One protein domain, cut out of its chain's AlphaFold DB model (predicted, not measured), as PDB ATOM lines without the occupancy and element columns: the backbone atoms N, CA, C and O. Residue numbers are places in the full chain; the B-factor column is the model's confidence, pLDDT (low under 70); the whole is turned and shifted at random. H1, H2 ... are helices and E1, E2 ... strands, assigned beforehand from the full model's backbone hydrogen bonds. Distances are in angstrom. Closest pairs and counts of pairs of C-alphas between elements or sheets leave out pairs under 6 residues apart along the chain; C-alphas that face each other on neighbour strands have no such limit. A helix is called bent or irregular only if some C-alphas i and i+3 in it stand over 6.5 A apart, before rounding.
ATOM      1  N   GLU A   6     188.678 175.393 201.496       55.12
ATOM      2  CA  GLU A   6     189.457 175.665 202.706       55.12
ATOM      3  C   GLU A   6     190.652 174.717 202.858       55.12
ATOM      4  O   GLU A   6     191.744 175.169 203.194       55.12
ATOM      5  N   GLU A   7     190.517 173.427 202.515       62.69
ATOM      6  CA  GLU A   7     191.634 172.460 202.579       62.69
ATOM      7  C   GLU A   7     192.783 172.801 201.609       62.69
ATOM      8  O   GLU A   7     193.904 172.291 201.735       62.69
ATOM      9  N   LYS A   8     192.512 173.646 200.608       71.00
ATOM     10  CA  LYS A   8     193.484 174.047 199.586       71.00
ATOM     11  C   LYS A   8     194.224 175.332 199.950       71.00
ATOM     12  O   LYS A   8     195.300 175.543 199.390       71.00
ATOM     13  N   LEU A   9     193.684 176.141 200.870       78.50
ATOM     14  CA  LEU A   9     194.283 177.401 201.315       78.50
ATOM     15  C   LEU A   9     195.631 177.165 201.994       78.50
ATOM     16  O   LEU A   9     195.786 176.212 202.760       78.50
ATOM     17  N   TRP A  10     196.594 178.046 201.731       86.94
ATOM     18  CA  TRP A  10     197.924 177.994 202.334       86.94
ATOM     19  C   TRP A  10     198.481 179.390 202.632       86.94
ATOM     20  O   TRP A  10     198.177 180.351 201.931       86.94
ATOM     21  N   TYR A  11     199.300 179.501 203.678       87.62
ATOM     22  CA  TYR A  11     199.917 180.753 204.138       87.62
ATOM     23  C   TYR A  11     201.201 180.482 204.938       87.62
ATOM     24  O   TYR A  11     201.514 179.326 205.242       87.62
ATOM     25  N   ILE A  12     201.954 181.536 205.275       87.38
ATOM     26  CA  ILE A  12     203.229 181.443 206.004       87.38
ATOM     27  C   ILE A  12     203.164 182.249 207.304       87.38
ATOM     28  O   ILE A  12     202.917 183.451 207.268       87.38
ATOM     29  N   LYS A  13     203.449 181.603 208.436       85.19
ATOM     30  CA  LYS A  13     203.567 182.251 209.755       85.19
ATOM     31  C   LYS A  13     205.008 182.355 210.216       85.19
ATOM     32  O   LYS A  13     205.825 181.519 209.840       85.19
ATOM     33  N   ILE A  14     205.318 183.360 211.027       83.50
ATOM     34  CA  ILE A  14     206.668 183.589 211.546       83.50
ATOM     35  C   ILE A  14     206.684 183.202 213.024       83.50
ATOM     36  O   ILE A  14     206.063 183.860 213.850       83.50
ATOM     37  N   GLU A  15     207.428 182.154 213.372       80.50
ATOM     38  CA  GLU A  15     207.641 181.746 214.766       80.50
ATOM     39  C   GLU A  15     209.147 181.716 215.049       80.50
ATOM     40  O   GLU A  15     209.914 181.102 214.305       80.50
ATOM     41  N   SER A  16     209.590 182.395 216.112       78.44
ATOM     42  CA  SER A  16     211.008 182.459 216.512       78.44
ATOM     43  C   SER A  16     211.961 182.823 215.356       78.44
ATOM     44  O   SER A  16     213.003 182.191 215.175       78.44
ATOM     45  N   GLY A  17     211.567 183.800 214.529       76.25
ATOM     46  CA  GLY A  17     212.344 184.272 213.372       76.25
ATOM     47  C   GLY A  17     212.347 183.336 212.155       76.25
ATOM     48  O   GLY A  17     213.085 183.578 211.206       76.25
ATOM     49  N   LYS A  18     211.542 182.264 212.155       82.06
ATOM     50  CA  LYS A  18     211.481 181.270 211.071       82.06
ATOM     51  C   LYS A  18     210.093 181.219 210.438       82.06
ATOM     52  O   LYS A  18     209.087 181.254 211.140       82.06
ATOM     53  N   GLY A  19     210.041 181.092 209.112       84.69
ATOM     54  CA  GLY A  19     208.786 180.996 208.358       84.69
ATOM     55  C   GLY A  19     208.249 179.562 208.298       84.69
ATOM     56  O   GLY A  19     208.932 178.669 207.806       84.69
ATOM     57  N   PHE A  20     207.025 179.306 208.744       88.12
ATOM     58  CA  PHE A  20     206.394 177.985 208.716       88.12
ATOM     59  C   PHE A  20     205.207 177.953 207.761       88.12
ATOM     60  O   PHE A  20     204.372 178.855 207.763       88.12
ATOM     61  N   LEU A  21     205.117 176.887 206.959       90.31
ATOM     62  CA  LEU A  21     204.007 176.678 206.034       90.31
ATOM     63  C   LEU A  21     202.794 176.093 206.759       90.31
ATOM     64  O   LEU A  21     202.878 175.052 207.418       90.31
ATOM     65  N   HIS A  22     201.648 176.724 206.544       85.38
ATOM     66  CA  HIS A  22     200.346 176.232 206.962       85.38
ATOM     67  C   HIS A  22     199.486 175.942 205.736       85.38
ATOM     68  O   HIS A  22     199.513 176.689 204.758       85.38
ATOM     69  N   LYS A  23     198.710 174.857 205.789       82.88
ATOM     70  CA  LYS A  23     197.734 174.497 204.756       82.88
ATOM     71  C   LYS A  23     196.465 173.950 205.403       82.88
ATOM     72  O   LYS A  23     196.553 173.144 206.330       82.88
ATOM     73  N   GLY A  24     195.298 174.414 204.956       73.12
ATOM     74  CA  GLY A  24     194.008 174.068 205.569       73.12
ATOM     75  C   GLY A  24     193.952 174.404 207.063       73.12
ATOM     76  O   GLY A  24     193.451 173.616 207.861       73.12
ATOM     77  N   GLY A  25     194.583 175.513 207.463       69.75
ATOM     78  CA  GLY A  25     194.672 175.957 208.859       69.75
ATOM     79  C   GLY A  25     195.653 175.180 209.749       69.75
ATOM     80  O   GLY A  25     195.856 175.568 210.897       69.75
ATOM     81  N   LYS A  26     196.302 174.118 209.252       78.88
ATOM     82  CA  LYS A  26     197.245 173.297 210.033       78.88
ATOM     83  C   LYS A  26     198.688 173.523 209.596       78.88
ATOM     84  O   LYS A  26     198.980 173.619 208.404       78.88
ATOM     85  N   ARG A  27     199.602 173.548 210.570       83.38
ATOM     86  CA  ARG A  27     201.047 173.597 210.319       83.38
ATOM     87  C   ARG A  27     201.512 172.303 209.667       83.38
ATOM     88  O   ARG A  27     201.243 171.212 210.169       83.38
ATOM     89  N   ILE A  28     202.270 172.423 208.587       84.88
ATOM     90  CA  ILE A  28     202.836 171.271 207.891       84.88
ATOM     91  C   ILE A  28     204.203 170.946 208.501       84.88
ATOM     92  O   ILE A  28     205.227 171.474 208.084       84.88
ATOM     93  N   GLN A  29     204.210 170.072 209.514       81.81
ATOM     94  CA  GLN A  29     205.382 169.782 210.362       81.81
ATOM     95  C   GLN A  29     206.641 169.345 209.593       81.81
ATOM     96  O   GLN A  29     207.757 169.617 210.019       81.81
ATOM     97  N   GLN A  30     206.467 168.688 208.446       79.25
ATOM     98  CA  GLN A  30     207.564 168.200 207.600       79.25
ATOM     99  C   GLN A  30     208.361 169.306 206.883       79.25
ATOM    100  O   GLN A  30     209.395 169.000 206.280       79.25
ATOM    101  N   PHE A  31     207.881 170.552 206.925       81.69
ATOM    102  CA  PHE A  31     208.511 171.714 206.315       81.69
ATOM    103  C   PHE A  31     208.856 172.743 207.396       81.69
ATOM    104  O   PHE A  31     207.987 173.402 207.969       81.69
ATOM    105  N   SER A  32     210.147 172.863 207.688       73.56
ATOM    106  CA  SER A  32     210.682 173.783 208.688       73.56
ATOM    107  C   SER A  32     211.422 174.923 208.008       73.56
ATOM    108  O   SER A  32     212.355 174.666 207.259       73.56
ATOM    109  N   ASN A  33     211.045 176.162 208.324       86.69
ATOM    110  CA  ASN A  33     211.695 177.382 207.851       86.69
ATOM    111  C   ASN A  33     211.736 177.541 206.317       86.69
ATOM    112  O   ASN A  33     212.602 176.979 205.645       86.69
ATOM    113  N   VAL A  34     210.820 178.337 205.767       87.06
ATOM    114  CA  VAL A  34     210.838 178.739 204.356       87.06
ATOM    115  C   VAL A  34     212.090 179.584 204.107       87.06
ATOM    116  O   VAL A  34     212.307 180.591 204.778       87.06
ATOM    117  N   ILE A  35     212.915 179.180 203.146       85.94
ATOM    118  CA  ILE A  35     214.170 179.859 202.797       85.94
ATOM    119  C   ILE A  35     214.139 180.541 201.432       85.94
ATOM    120  O   ILE A  35     215.007 181.384 201.195       85.94
ATOM    121  N   GLY A  36     213.165 180.199 200.585       87.31
ATOM    122  CA  GLY A  36     213.012 180.737 199.238       87.31
ATOM    123  C   GLY A  36     211.679 180.345 198.597       87.31
ATOM    124  O   GLY A  36     210.960 179.475 199.092       87.31
ATOM    125  N   ALA A  37     211.349 181.014 197.498       90.62
ATOM    126  CA  ALA A  37     210.166 180.775 196.683       90.62
ATOM    127  C   ALA A  37     210.491 181.044 195.207       90.62
ATOM    128  O   ALA A  37     211.073 182.076 194.875       90.62
ATOM    129  N   LYS A  38     210.084 180.159 194.298       90.81
ATOM    130  CA  LYS A  38     210.261 180.366 192.853       90.81
ATOM    131  C   LYS A  38     209.023 179.967 192.069       90.81
ATOM    132  O   LYS A  38     208.212 179.159 192.520       90.81
ATOM    133  N   LYS A  39     208.882 180.535 190.874       91.94
ATOM    134  CA  LYS A  39     207.899 180.060 189.904       91.94
ATOM    135  C   LYS A  39     208.307 178.662 189.437       91.94
ATOM    136  O   LYS A  39     209.459 178.444 189.075       91.94
ATOM    137  N   SER A  40     207.344 177.756 189.391       89.31
ATOM    138  CA  SER A  40     207.467 176.450 188.753       89.31
ATOM    139  C   SER A  40     206.182 176.141 187.974       89.31
ATOM    140  O   SER A  40     205.230 176.928 187.982       89.31
ATOM    141  N   SER A  41     206.142 175.009 187.282       85.94
ATOM    142  CA  SER A  41     204.967 174.568 186.531       85.94
ATOM    143  C   SER A  41     204.657 173.116 186.872       85.94
ATOM    144  O   SER A  41     205.540 172.263 186.862       85.94
ATOM    145  N   ALA A  42     203.391 172.829 187.172       82.25
ATOM    146  CA  ALA A  42     202.916 171.491 187.494       82.25
ATOM    147  C   ALA A  42     201.932 171.005 186.425       82.25
ATOM    148  O   ALA A  42     200.948 171.681 186.115       82.25
ATOM    149  N   THR A  43     202.174 169.812 185.883       78.31
ATOM    150  CA  THR A  43     201.250 169.152 184.955       78.31
ATOM    151  C   THR A  43     200.201 168.385 185.747       78.31
ATOM    152  O   THR A  43     200.525 167.480 186.516       78.31
ATOM    153  N   VAL A  44     198.927 168.738 185.573       72.25
ATOM    154  CA  VAL A  44     197.808 168.092 186.270       72.25
ATOM    155  C   VAL A  44     196.882 167.440 185.255       72.25
ATOM    156  O   VAL A  44     196.511 168.044 184.248       72.25
ATOM    157  N   ARG A  45     196.455 166.207 185.537       55.38
ATOM    158  CA  ARG A  45     195.448 165.506 184.735       55.38
ATOM    159  C   ARG A  45     194.061 166.079 185.032       55.38
ATOM    160  O   ARG A  45     193.552 165.938 186.145       55.38
ATOM    161  N   GLY A  46     193.452 166.746 184.053       56.97
ATOM    162  CA  GLY A  46     192.107 167.305 184.182       56.97
ATOM    163  C   GLY A  46     191.006 166.235 184.169       56.97
ATOM    164  O   GLY A  46     191.210 165.114 183.693       56.97
ATOM    165  N   ARG A  47     189.801 166.591 184.645       42.38
ATOM    166  CA  ARG A  47     188.581 165.790 184.417       42.38
ATOM    167  C   ARG A  47     188.304 165.772 182.909       42.38
ATOM    168  O   ARG A  47     187.814 166.753 182.369       42.38
ATOM    169  N   GLY A  48     188.702 164.691 182.245       50.97
ATOM    170  CA  GLY A  48     188.672 164.549 180.784       50.97
ATOM    171  C   GLY A  48     189.966 164.002 180.169       50.97
ATOM    172  O   GLY A  48     190.044 163.874 178.955       50.97
ATOM    173  N   GLY A  49     190.994 163.696 180.970       53.09
ATOM    174  CA  GLY A  49     192.211 163.021 180.495       53.09
ATOM    175  C   GLY A  49     193.228 163.917 179.778       53.09
ATOM    176  O   GLY A  49     194.352 163.474 179.563       53.09
ATOM    177  N   LYS A  50     192.885 165.178 179.474       56.22
ATOM    178  CA  LYS A  50     193.842 166.186 178.994       56.22
ATOM    179  C   LYS A  50     194.775 166.630 180.123       56.22
ATOM    180  O   LYS A  50     194.321 166.991 181.213       56.22
ATOM    181  N   GLU A  51     196.071 166.606 179.844       69.62
ATOM    182  CA  GLU A  51     197.098 167.208 180.689       69.62
ATOM    183  C   GLU A  51     197.038 168.728 180.553       69.62
ATOM    184  O   GLU A  51     197.016 169.266 179.447       69.62
ATOM    185  N   VAL A  52     196.954 169.420 181.687       75.44
ATOM    186  CA  VAL A  52     196.950 170.882 181.750       75.44
ATOM    187  C   VAL A  52     198.121 171.309 182.620       75.44
ATOM    188  O   VAL A  52     198.166 170.985 183.808       75.44
ATOM    189  N   THR A  53     199.063 172.040 182.030       79.44
ATOM    190  CA  THR A  53     200.157 172.685 182.760       79.44
ATOM    191  C   THR A  53     199.617 173.910 183.487       79.44
ATOM    192  O   THR A  53     198.963 174.759 182.879       79.44
ATOM    193  N   ARG A  54     199.863 174.001 184.795       83.31
ATOM    194  CA  ARG A  54     199.512 175.162 185.618       83.31
ATOM    195  C   ARG A  54     200.753 175.759 186.251       83.31
ATOM    196  O   ARG A  54     201.630 175.032 186.711       83.31
ATOM    197  N   ASP A  55     200.779 177.081 186.317       87.62
ATOM    198  CA  ASP A  55     201.804 177.812 187.047       87.62
ATOM    199  C   ASP A  55     201.591 177.647 188.556       87.62
ATOM    200  O   ASP A  55     200.487 177.828 189.073       87.62
ATOM    201  N   VAL A  56     202.659 177.287 189.259       89.62
ATOM    202  CA  VAL A  56     202.672 177.049 190.705       89.62
ATOM    203  C   VAL A  56     203.827 177.802 191.354       89.62
ATOM    204  O   VAL A  56     204.822 178.133 190.708       89.62
ATOM    205  N   VAL A  57     203.703 178.074 192.649       90.81
ATOM    206  CA  VAL A  57     204.816 178.544 193.476       90.81
ATOM    207  C   VAL A  57     205.468 177.339 194.129       90.81
ATOM    208  O   VAL A  57     204.810 176.570 194.826       90.81
ATOM    209  N   GLU A  58     206.765 177.180 193.916       92.06
ATOM    210  CA  GLU A  58     207.589 176.211 194.620       92.06
ATOM    211  C   GLU A  58     208.258 176.903 195.812       92.06
ATOM    212  O   GLU A  58     209.082 177.798 195.626       92.06
ATOM    213  N   LEU A  59     207.881 176.518 197.035       91.38
ATOM    214  CA  LEU A  59     208.532 176.996 198.258       91.38
ATOM    215  C   LEU A  59     209.660 176.053 198.652       91.38
ATOM    216  O   LEU A  59     209.463 174.839 198.658       91.38
ATOM    217  N   GLU A  60     210.799 176.613 199.042       89.19
ATOM    218  CA  GLU A  60     211.995 175.890 199.466       89.19
ATOM    219  C   GLU A  60     212.171 176.001 200.985       89.19
ATOM    220  O   GLU A  60     211.971 177.072 201.563       89.19
ATOM    221  N   PHE A  61     212.557 174.903 201.641       88.50
ATOM    222  CA  PHE A  61     212.690 174.814 203.100       88.50
ATOM    223  C   PHE A  61     214.073 174.332 203.531       88.50
ATOM    224  O   PHE A  61     214.662 173.445 202.903       88.50
ATOM    225  N   ALA A  62     214.550 174.861 204.660       80.19
ATOM    226  CA  ALA A  62     215.768 174.376 205.302       80.19
ATOM    227  C   ALA A  62     215.530 173.002 205.954       80.19
ATOM    228  O   ALA A  62     214.606 172.818 206.750       80.19
ATOM    229  N   HIS A  63     216.400 172.038 205.658       68.38
ATOM    230  CA  HIS A  63     216.459 170.751 206.350       68.38
ATOM    231  C   HIS A  63     217.867 170.573 206.934       68.38
ATOM    232  O   HIS A  63     218.816 171.101 206.364       68.38
ATOM    233  N   ASN A  64     217.987 169.899 208.086       58.25
ATOM    234  CA  ASN A  64     219.227 169.776 208.873       58.25
ATOM    235  C   ASN A  64     220.488 169.565 208.014       58.25
ATOM    236  O   ASN A  64     220.422 168.869 207.004       58.25
ATOM    237  N   ALA A  65     221.612 170.123 208.492       53.25
ATOM    238  CA  ALA A  65     222.887 170.460 207.833       53.25
ATOM    239  C   ALA A  65     223.562 169.450 206.865       53.25
ATOM    240  O   ALA A  65     224.652 169.726 206.378       53.25
ATOM    241  N   THR A  66     222.968 168.296 206.563       51.59
ATOM    242  CA  THR A  66     223.577 167.218 205.768       51.59
ATOM    243  C   THR A  66     222.671 166.604 204.682       51.59
ATOM    244  O   THR A  66     223.039 165.576 204.115       51.59
ATOM    245  N   LYS A  67     221.510 167.191 204.329       52.34
ATOM    246  CA  LYS A  67     220.626 166.693 203.239       52.34
ATOM    247  C   LYS A  67     219.977 167.813 202.394       52.34
ATOM    248  O   LYS A  67     219.837 168.925 202.893       52.34
ATOM    249  N   PRO A  68     219.569 167.529 201.133       53.91
ATOM    250  CA  PRO A  68     219.069 168.536 200.189       53.91
ATOM    251  C   PRO A  68     217.780 169.228 200.658       53.91
ATOM    252  O   PRO A  68     216.937 168.626 201.331       53.91
ATOM    253  N   THR A  69     217.636 170.496 200.267       70.94
ATOM    254  CA  THR A  69     216.453 171.346 200.465       70.94
ATOM    255  C   THR A  69     215.178 170.631 200.028       70.94
ATOM    256  O   THR A  69     215.114 170.077 198.930       70.94
ATOM    257  N   ARG A  70     214.144 170.650 200.876       81.12
ATOM    258  CA  ARG A  70     212.813 170.155 200.498       81.12
ATOM    259  C   ARG A  70     212.037 171.278 199.831       81.12
ATOM    260  O   ARG A  70     212.103 172.410 200.305       81.12
ATOM    261  N   SER A  71     211.263 170.949 198.802       86.50
ATOM    262  CA  SER A  71     210.347 171.897 198.179       86.50
ATOM    263  C   SER A  71     208.906 171.394 198.142       86.50
ATOM    264  O   SER A  71     208.634 170.196 198.272       86.50
ATOM    265  N   VAL A  72     207.962 172.326 198.024       89.00
ATOM    266  CA  VAL A  72     206.535 172.026 197.855       89.00
ATOM    267  C   VAL A  72     205.922 172.954 196.818       89.00
ATOM    268  O   VAL A  72     206.147 174.161 196.847       89.00
ATOM    269  N   MET A  73     205.128 172.382 195.915       89.50
ATOM    270  CA  MET A  73     204.394 173.128 194.896       89.50
ATOM    271  C   MET A  73     203.006 173.507 195.405       89.50
ATOM    272  O   MET A  73     202.229 172.650 195.838       89.50
ATOM    273  N   LEU A  74     202.693 174.796 195.345       87.94
ATOM    274  CA  LEU A  74     201.457 175.383 195.840       87.94
ATOM    275  C   LEU A  74     200.833 176.279 194.773       87.94
ATOM    276  O   LEU A  74     201.517 176.955 194.012       87.94
ATOM    277  N   TYR A  75     199.509 176.276 194.720       84.31
ATOM    278  CA  TYR A  75     198.757 177.040 193.733       84.31
ATOM    279  C   TYR A  75     198.566 178.490 194.210       84.31
ATOM    280  O   TYR A  75     198.025 178.678 195.307       84.31
ATOM    281  N   PRO A  76     198.981 179.504 193.429       80.25
ATOM    282  CA  PRO A  76     198.903 180.913 193.819       80.25
ATOM    283  C   PRO A  76     197.487 181.374 194.187       80.25
ATOM    284  O   PRO A  76     197.313 182.188 195.094       80.25
ATOM    285  N   GLU A  77     196.463 180.826 193.527       76.38
ATOM    286  CA  GLU A  77     195.059 181.173 193.763       76.38
ATOM    287  C   GLU A  77     194.566 180.825 195.176       76.38
ATOM    288  O   GLU A  77     193.572 181.386 195.631       76.38
ATOM    289  N   PHE A  78     195.268 179.938 195.888       82.12
ATOM    290  CA  PHE A  78     194.933 179.544 197.259       82.12
ATOM    291  C   PHE A  78     195.855 180.163 198.315       82.12
ATOM    292  O   PHE A  78     195.765 179.796 199.488       82.12
ATOM    293  N   PHE A  79     196.743 181.083 197.929       83.00
ATOM    294  CA  PHE A  79     197.555 181.815 198.893       83.00
ATOM    295  C   PHE A  79     196.665 182.698 199.777       83.00
ATOM    296  O   PHE A  79     195.810 183.420 199.268       83.00
ATOM    297  N   ASN A  80     196.853 182.684 201.093       76.88
ATOM    298  CA  ASN A  80     196.122 183.562 202.001       76.88
ATOM    299  C   ASN A  80     197.051 184.617 202.617       76.88
ATOM    300  O   ASN A  80     197.728 184.365 203.613       76.88
ATOM    301  N   GLN A  81     197.054 185.819 202.033       73.81
ATOM    302  CA  GLN A  81     197.850 186.945 202.534       73.81
ATOM    303  C   GLN A  81     197.397 187.404 203.931       73.81
ATOM    304  O   GLN A  81     198.227 187.812 204.735       73.81
ATOM    305  N   PHE A  82     196.101 187.302 204.259       62.50
ATOM    306  CA  PHE A  82     195.553 187.796 205.530       62.50
ATOM    307  C   PHE A  82     196.045 186.993 206.742       62.50
ATOM    308  O   PHE A  82     196.139 187.539 207.845       62.50
ATOM    309  N   ASP A  83     196.424 185.735 206.510       66.88
ATOM    310  CA  ASP A  83     196.904 184.811 207.540       66.88
ATOM    311  C   ASP A  83     198.427 184.792 207.686       66.88
ATOM    312  O   ASP A  83     198.956 184.101 208.562       66.88
ATOM    313  N   CYS A  84     199.139 185.525 206.831       75.44
ATOM    314  CA  CYS A  84     200.582 185.639 206.943       75.44
ATOM    315  C   CYS A  84     200.979 186.565 208.105       75.44
ATOM    316  O   CYS A  84     200.185 187.392 208.544       75.44
ATOM    317  N   ASP A  85     202.206 186.468 208.613       72.88
ATOM    318  CA  ASP A  85     202.689 187.365 209.674       72.88
ATOM    319  C   ASP A  85     203.527 188.530 209.135       72.88
ATOM    320  O   ASP A  85     204.197 188.431 208.106       72.88
ATOM    321  N   GLY A  86     203.484 189.653 209.858       75.88
ATOM    322  CA  GLY A  86     204.282 190.842 209.567       75.88
ATOM    323  C   GLY A  86     204.103 191.359 208.138       75.88
ATOM    324  O   GLY A  86     202.990 191.554 207.645       75.88
ATOM    325  N   ASP A  87     205.226 191.578 207.466       74.81
ATOM    326  CA  ASP A  87     205.279 192.155 206.125       74.81
ATOM    327  C   ASP A  87     204.775 191.224 205.011       74.81
ATOM    328  O   ASP A  87     204.475 191.696 203.913       74.81
ATOM    329  N   LEU A  88     204.621 189.925 205.291       77.81
ATOM    330  CA  LEU A  88     204.054 188.955 204.350       77.81
ATOM    331  C   LEU A  88     202.548 189.181 204.121       77.81
ATOM    332  O   LEU A  88     202.015 188.743 203.104       77.81
ATOM    333  N   ARG A  89     201.858 189.918 205.011       74.75
ATOM    334  CA  ARG A  89     200.449 190.322 204.813       74.75
ATOM    335  C   ARG A  89     200.243 191.304 203.672       74.75
ATOM    336  O   ARG A  89     199.146 191.401 203.134       74.75
ATOM    337  N   LYS A  90     201.290 192.056 203.334       75.88
ATOM    338  CA  LYS A  90     201.249 193.119 202.323       75.88
ATOM    339  C   LYS A  90     201.425 192.579 200.903       75.88
ATOM    340  O   LYS A  90     201.449 193.365 199.963       75.88
ATOM    341  N   ILE A  91     201.568 191.261 200.755       76.38
ATOM    342  CA  ILE A  91     201.722 190.615 199.457       76.38
ATOM    343  C   ILE A  91     200.389 190.667 198.727       76.38
ATOM    344  O   ILE A  91     199.424 190.037 199.156       76.38
ATOM    345  N   ALA A  92     200.342 191.411 197.627       69.31
ATOM    346  CA  ALA A  92     199.124 191.614 196.846       69.31
ATOM    347  C   ALA A  92     199.116 190.793 195.548       69.31
ATOM    348  O   ALA A  92     198.054 190.567 194.958       69.31
ATOM    349  N   CYS A  93     200.283 190.329 195.086       71.56
ATOM    350  CA  CYS A  93     200.374 189.629 193.814       71.56
ATOM    351  C   CYS A  93     199.877 188.180 193.892       71.56
ATOM    352  O   CYS A  93     200.198 187.424 194.808       71.56
ATOM    353  N   ARG A  94     199.094 187.785 192.881       66.38
ATOM    354  CA  ARG A  94     198.475 186.454 192.765       66.38
ATOM    355  C   ARG A  94     198.981 185.633 191.582       66.38
ATOM    356  O   ARG A  94     198.551 184.499 191.416       66.38
ATOM    357  N   SER A  95     199.882 186.172 190.759       80.62
ATOM    358  CA  SER A  95     200.575 185.367 189.747       80.62
ATOM    359  C   SER A  95     201.669 184.537 190.418       80.62
ATOM    360  O   SER A  95     202.266 184.991 191.391       80.62
ATOM    361  N   ALA A  96     201.968 183.339 189.907       80.19
ATOM    362  CA  ALA A  96     203.017 182.497 190.492       80.19
ATOM    363  C   ALA A  96     204.375 183.215 190.554       80.19
ATOM    364  O   ALA A  96     205.103 183.094 191.533       80.19
ATOM    365  N   GLU A  97     204.693 184.001 189.527       83.56
ATOM    366  CA  GLU A  97     205.952 184.736 189.451       83.56
ATOM    367  C   GLU A  97     206.013 185.915 190.426       83.56
ATOM    368  O   GLU A  97     206.990 186.057 191.159       83.56
ATOM    369  N   GLY A  98     204.975 186.754 190.461       78.69
ATOM    370  CA  GLY A  98     204.963 187.914 191.347       78.69
ATOM    371  C   GLY A  98     204.817 187.512 192.812       78.69
ATOM    372  O   GLY A  98     205.521 188.054 193.658       78.69
ATOM    373  N   LEU A  99     204.010 186.484 193.099       85.38
ATOM    374  CA  LEU A  99     203.899 185.905 194.434       85.38
ATOM    375  C   LEU A  99     205.242 185.332 194.909       85.38
ATOM    376  O   LEU A  99     205.669 185.633 196.019       85.38
ATOM    377  N   ALA A 100     205.943 184.556 194.074       88.56
ATOM    378  CA  ALA A 100     207.262 184.025 194.421       88.56
ATOM    379  C   ALA A 100     208.292 185.140 194.676       88.56
ATOM    380  O   ALA A 100     209.063 185.061 195.630       88.56
ATOM    381  N   ARG A 101     208.280 186.197 193.854       86.56
ATOM    382  CA  ARG A 101     209.192 187.342 193.977       86.56
ATOM    383  C   ARG A 101     208.967 188.124 195.270       86.56
ATOM    384  O   ARG A 101     209.925 188.397 195.989       86.56
ATOM    385  N   GLU A 102     207.713 188.454 195.580       87.56
ATOM    386  CA  GLU A 102     207.359 189.173 196.808       87.56
ATOM    387  C   GLU A 102     207.639 188.329 198.056       87.56
ATOM    388  O   GLU A 102     208.221 188.837 199.016       87.56
ATOM    389  N   LEU A 103     207.321 187.029 198.021       88.62
ATOM    390  CA  LEU A 103     207.674 186.097 199.093       88.62
ATOM    391  C   LEU A 103     209.186 186.056 199.323       88.62
ATOM    392  O   LEU A 103     209.621 186.208 200.460       88.62
ATOM    393  N   CYS A 104     209.990 185.913 198.267       85.19
ATOM    394  CA  CYS A 104     211.448 185.927 198.377       85.19
ATOM    395  C   CYS A 104     211.976 187.220 198.997       85.19
ATOM    396  O   CYS A 104     212.739 187.153 199.958       85.19
ATOM    397  N   GLY A 105     211.544 188.382 198.499       82.88
ATOM    398  CA  GLY A 105     212.005 189.671 199.020       82.88
ATOM    399  C   GLY A 105     211.680 189.849 200.504       82.88
ATOM    400  O   GLY A 105     212.526 190.278 201.286       82.88
ATOM    401  N   LYS A 106     210.474 189.449 200.924       85.62
ATOM    402  CA  LYS A 106     210.059 189.534 202.330       85.62
ATOM    403  C   LYS A 106     210.728 188.486 203.223       85.62
ATOM    404  O   LYS A 106     211.071 188.804 204.355       85.62
ATOM    405  N   ILE A 107     210.965 187.270 202.730       82.06
ATOM    406  CA  ILE A 107     211.697 186.220 203.461       82.06
ATOM    407  C   ILE A 107     213.176 186.588 203.625       82.06
ATOM    408  O   ILE A 107     213.770 186.290 204.659       82.06
ATOM    409  N   GLN A 108     213.778 187.251 202.638       77.62
ATOM    410  CA  GLN A 108     215.160 187.714 202.716       77.62
ATOM    411  C   GLN A 108     215.325 188.834 203.750       77.62
ATOM    412  O   GLN A 108     216.235 188.755 204.570       77.62
ATOM    413  N   ALA A 109     214.385 189.780 203.811       75.38
ATOM    414  CA  ALA A 109     214.364 190.815 204.849       75.38
ATOM    415  C   ALA A 109     214.256 190.241 206.280       75.38
ATOM    416  O   ALA A 109     214.764 190.837 207.224       75.38
ATOM    417  N   LEU A 110     213.646 189.059 206.456       69.31
ATOM    418  CA  LEU A 110     213.600 188.366 207.754       69.31
ATOM    419  C   LEU A 110     214.959 187.780 208.182       69.31
ATOM    420  O   LEU A 110     215.145 187.515 209.367       69.31
ATOM    421  N   LYS A 111     215.900 187.574 207.247       64.69
ATOM    422  CA  LYS A 111     217.253 187.055 207.529       64.69
ATOM    423  C   LYS A 111     218.255 188.147 207.926       64.69
ATOM    424  O   LYS A 111     219.291 187.812 208.481       64.69
ATOM    425  N   GLU A 112     217.964 189.420 207.660       55.56
ATOM    426  CA  GLU A 112     218.876 190.556 207.903       55.56
ATOM    427  C   GLU A 112     218.786 191.137 209.334       55.56
ATOM    428  O   GLU A 112     219.389 192.165 209.638       55.56
TER     429      GLU A 112
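What this domain is: This is residues 6 to 112 of the 714 residues of the protein "Predicted protein" of Nematostella vectensis (UniProt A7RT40). Picture a long, strongly twisted hairpin of E3 and E4, widened by the shorter strand E5 into a sheet of three, with helix H2 packed along E3 on one face. The small hairpin of E1 and E2 sits next to the first residue of E3, the short helix H1 is beside the later part of H2, and the turn of the long hairpin around Gly 48 reaches far out from the rest. The printed part has 107 residues, with five named strands followed by two named helices: E1, E2, E3, E4, E5, H1, H2. The larger sheet has the order E3, E4, E5 and the smaller one is E1 and E2, both antiparallel; the class is mixed, helices and strands. The whole is compact, with a radius of gyration of the C-alphas of 14.0 A, and spans 47 by 34 by 24 A.

Where its parts are: Find C-alpha 34 at (210.838, 178.739, 204.356), where E3 begins; it holds residues 34 to 45, 28.2 A from first to last C-alpha, and bends by 69 degrees at residue 38. E4, residues 51 to 61, runs back over 28.3 A and bends by 59 degrees at residue 55. E5 follows with residues 70 to 74. Look earlier for E1, residues 10 to 15, which begins at C-alpha 10 at (197.924, 177.994, 202.334), and for E2, residues 18 to 23. H1 is residues 86 to 90, 8.2 A long; it is neither bent nor irregular, but only just: C-alphas 86 and 89 are 6.1 A apart. H2, residues 96 to 109, runs 20.1 A and ends at C-alpha 109 at (214.364, 190.815, 204.849).

How they stand to each other: Begin with E3, E4 and E5, a meander, each strand the antiparallel neighbour of the one before. E3 and E4 form a hairpin with 161 degrees between their directions; look for N 38 and O 58 at 2.9 A and N 44 and O 52 at 3.0 A, both within hydrogen-bond range. E4 and E5 form a second hairpin at 135 degrees, with N 59 and O 72 at 2.9 A. E3 and E5 are the edge strands. H2 is on one face of this sheet, making two layers, a helix layer over a strand layer, at a height over the sheet of 7.6 A. It lies over E3 and runs along the strands, at 11 degrees to E3 on the local plane; the closest C-alphas of the two, those of Ala 37 and Ala 100, are 4.9 A apart. Go next to the hairpin of E1 and E2, antiparallel at 150 degrees, where N 13 and O 20 are 3.0 A apart. The closest C-alphas of E2 and E3, those of Gly 19 and Val 34, are 5.0 A apart, while E2 and E4 are apart. H1 is not on the sheet of E3, E4 and E5; it only just touches H2, with 3 pairs of C-alphas within 8 A, the closest being Leu 88 and Lys 106 at 6.4 A. In H2 every O i to N i+4 pair is within hydrogen-bond range; in H1 0 of 1 is, but 2 of 2 O i to N i+3 pairs are.

The domain as a whole: Measure from Gly 48 to Glu 112 and you find the two C-alphas farthest apart, 48.2 A. The printed part runs from 6 to 112 and has no cut. The link from E5 to H1, 11 residues, is long. The mean pLDDT of the printed part is 77.5; look for values under 70 at 23 residues, among them 45 to 51, 63 to 68 and 110 to 112.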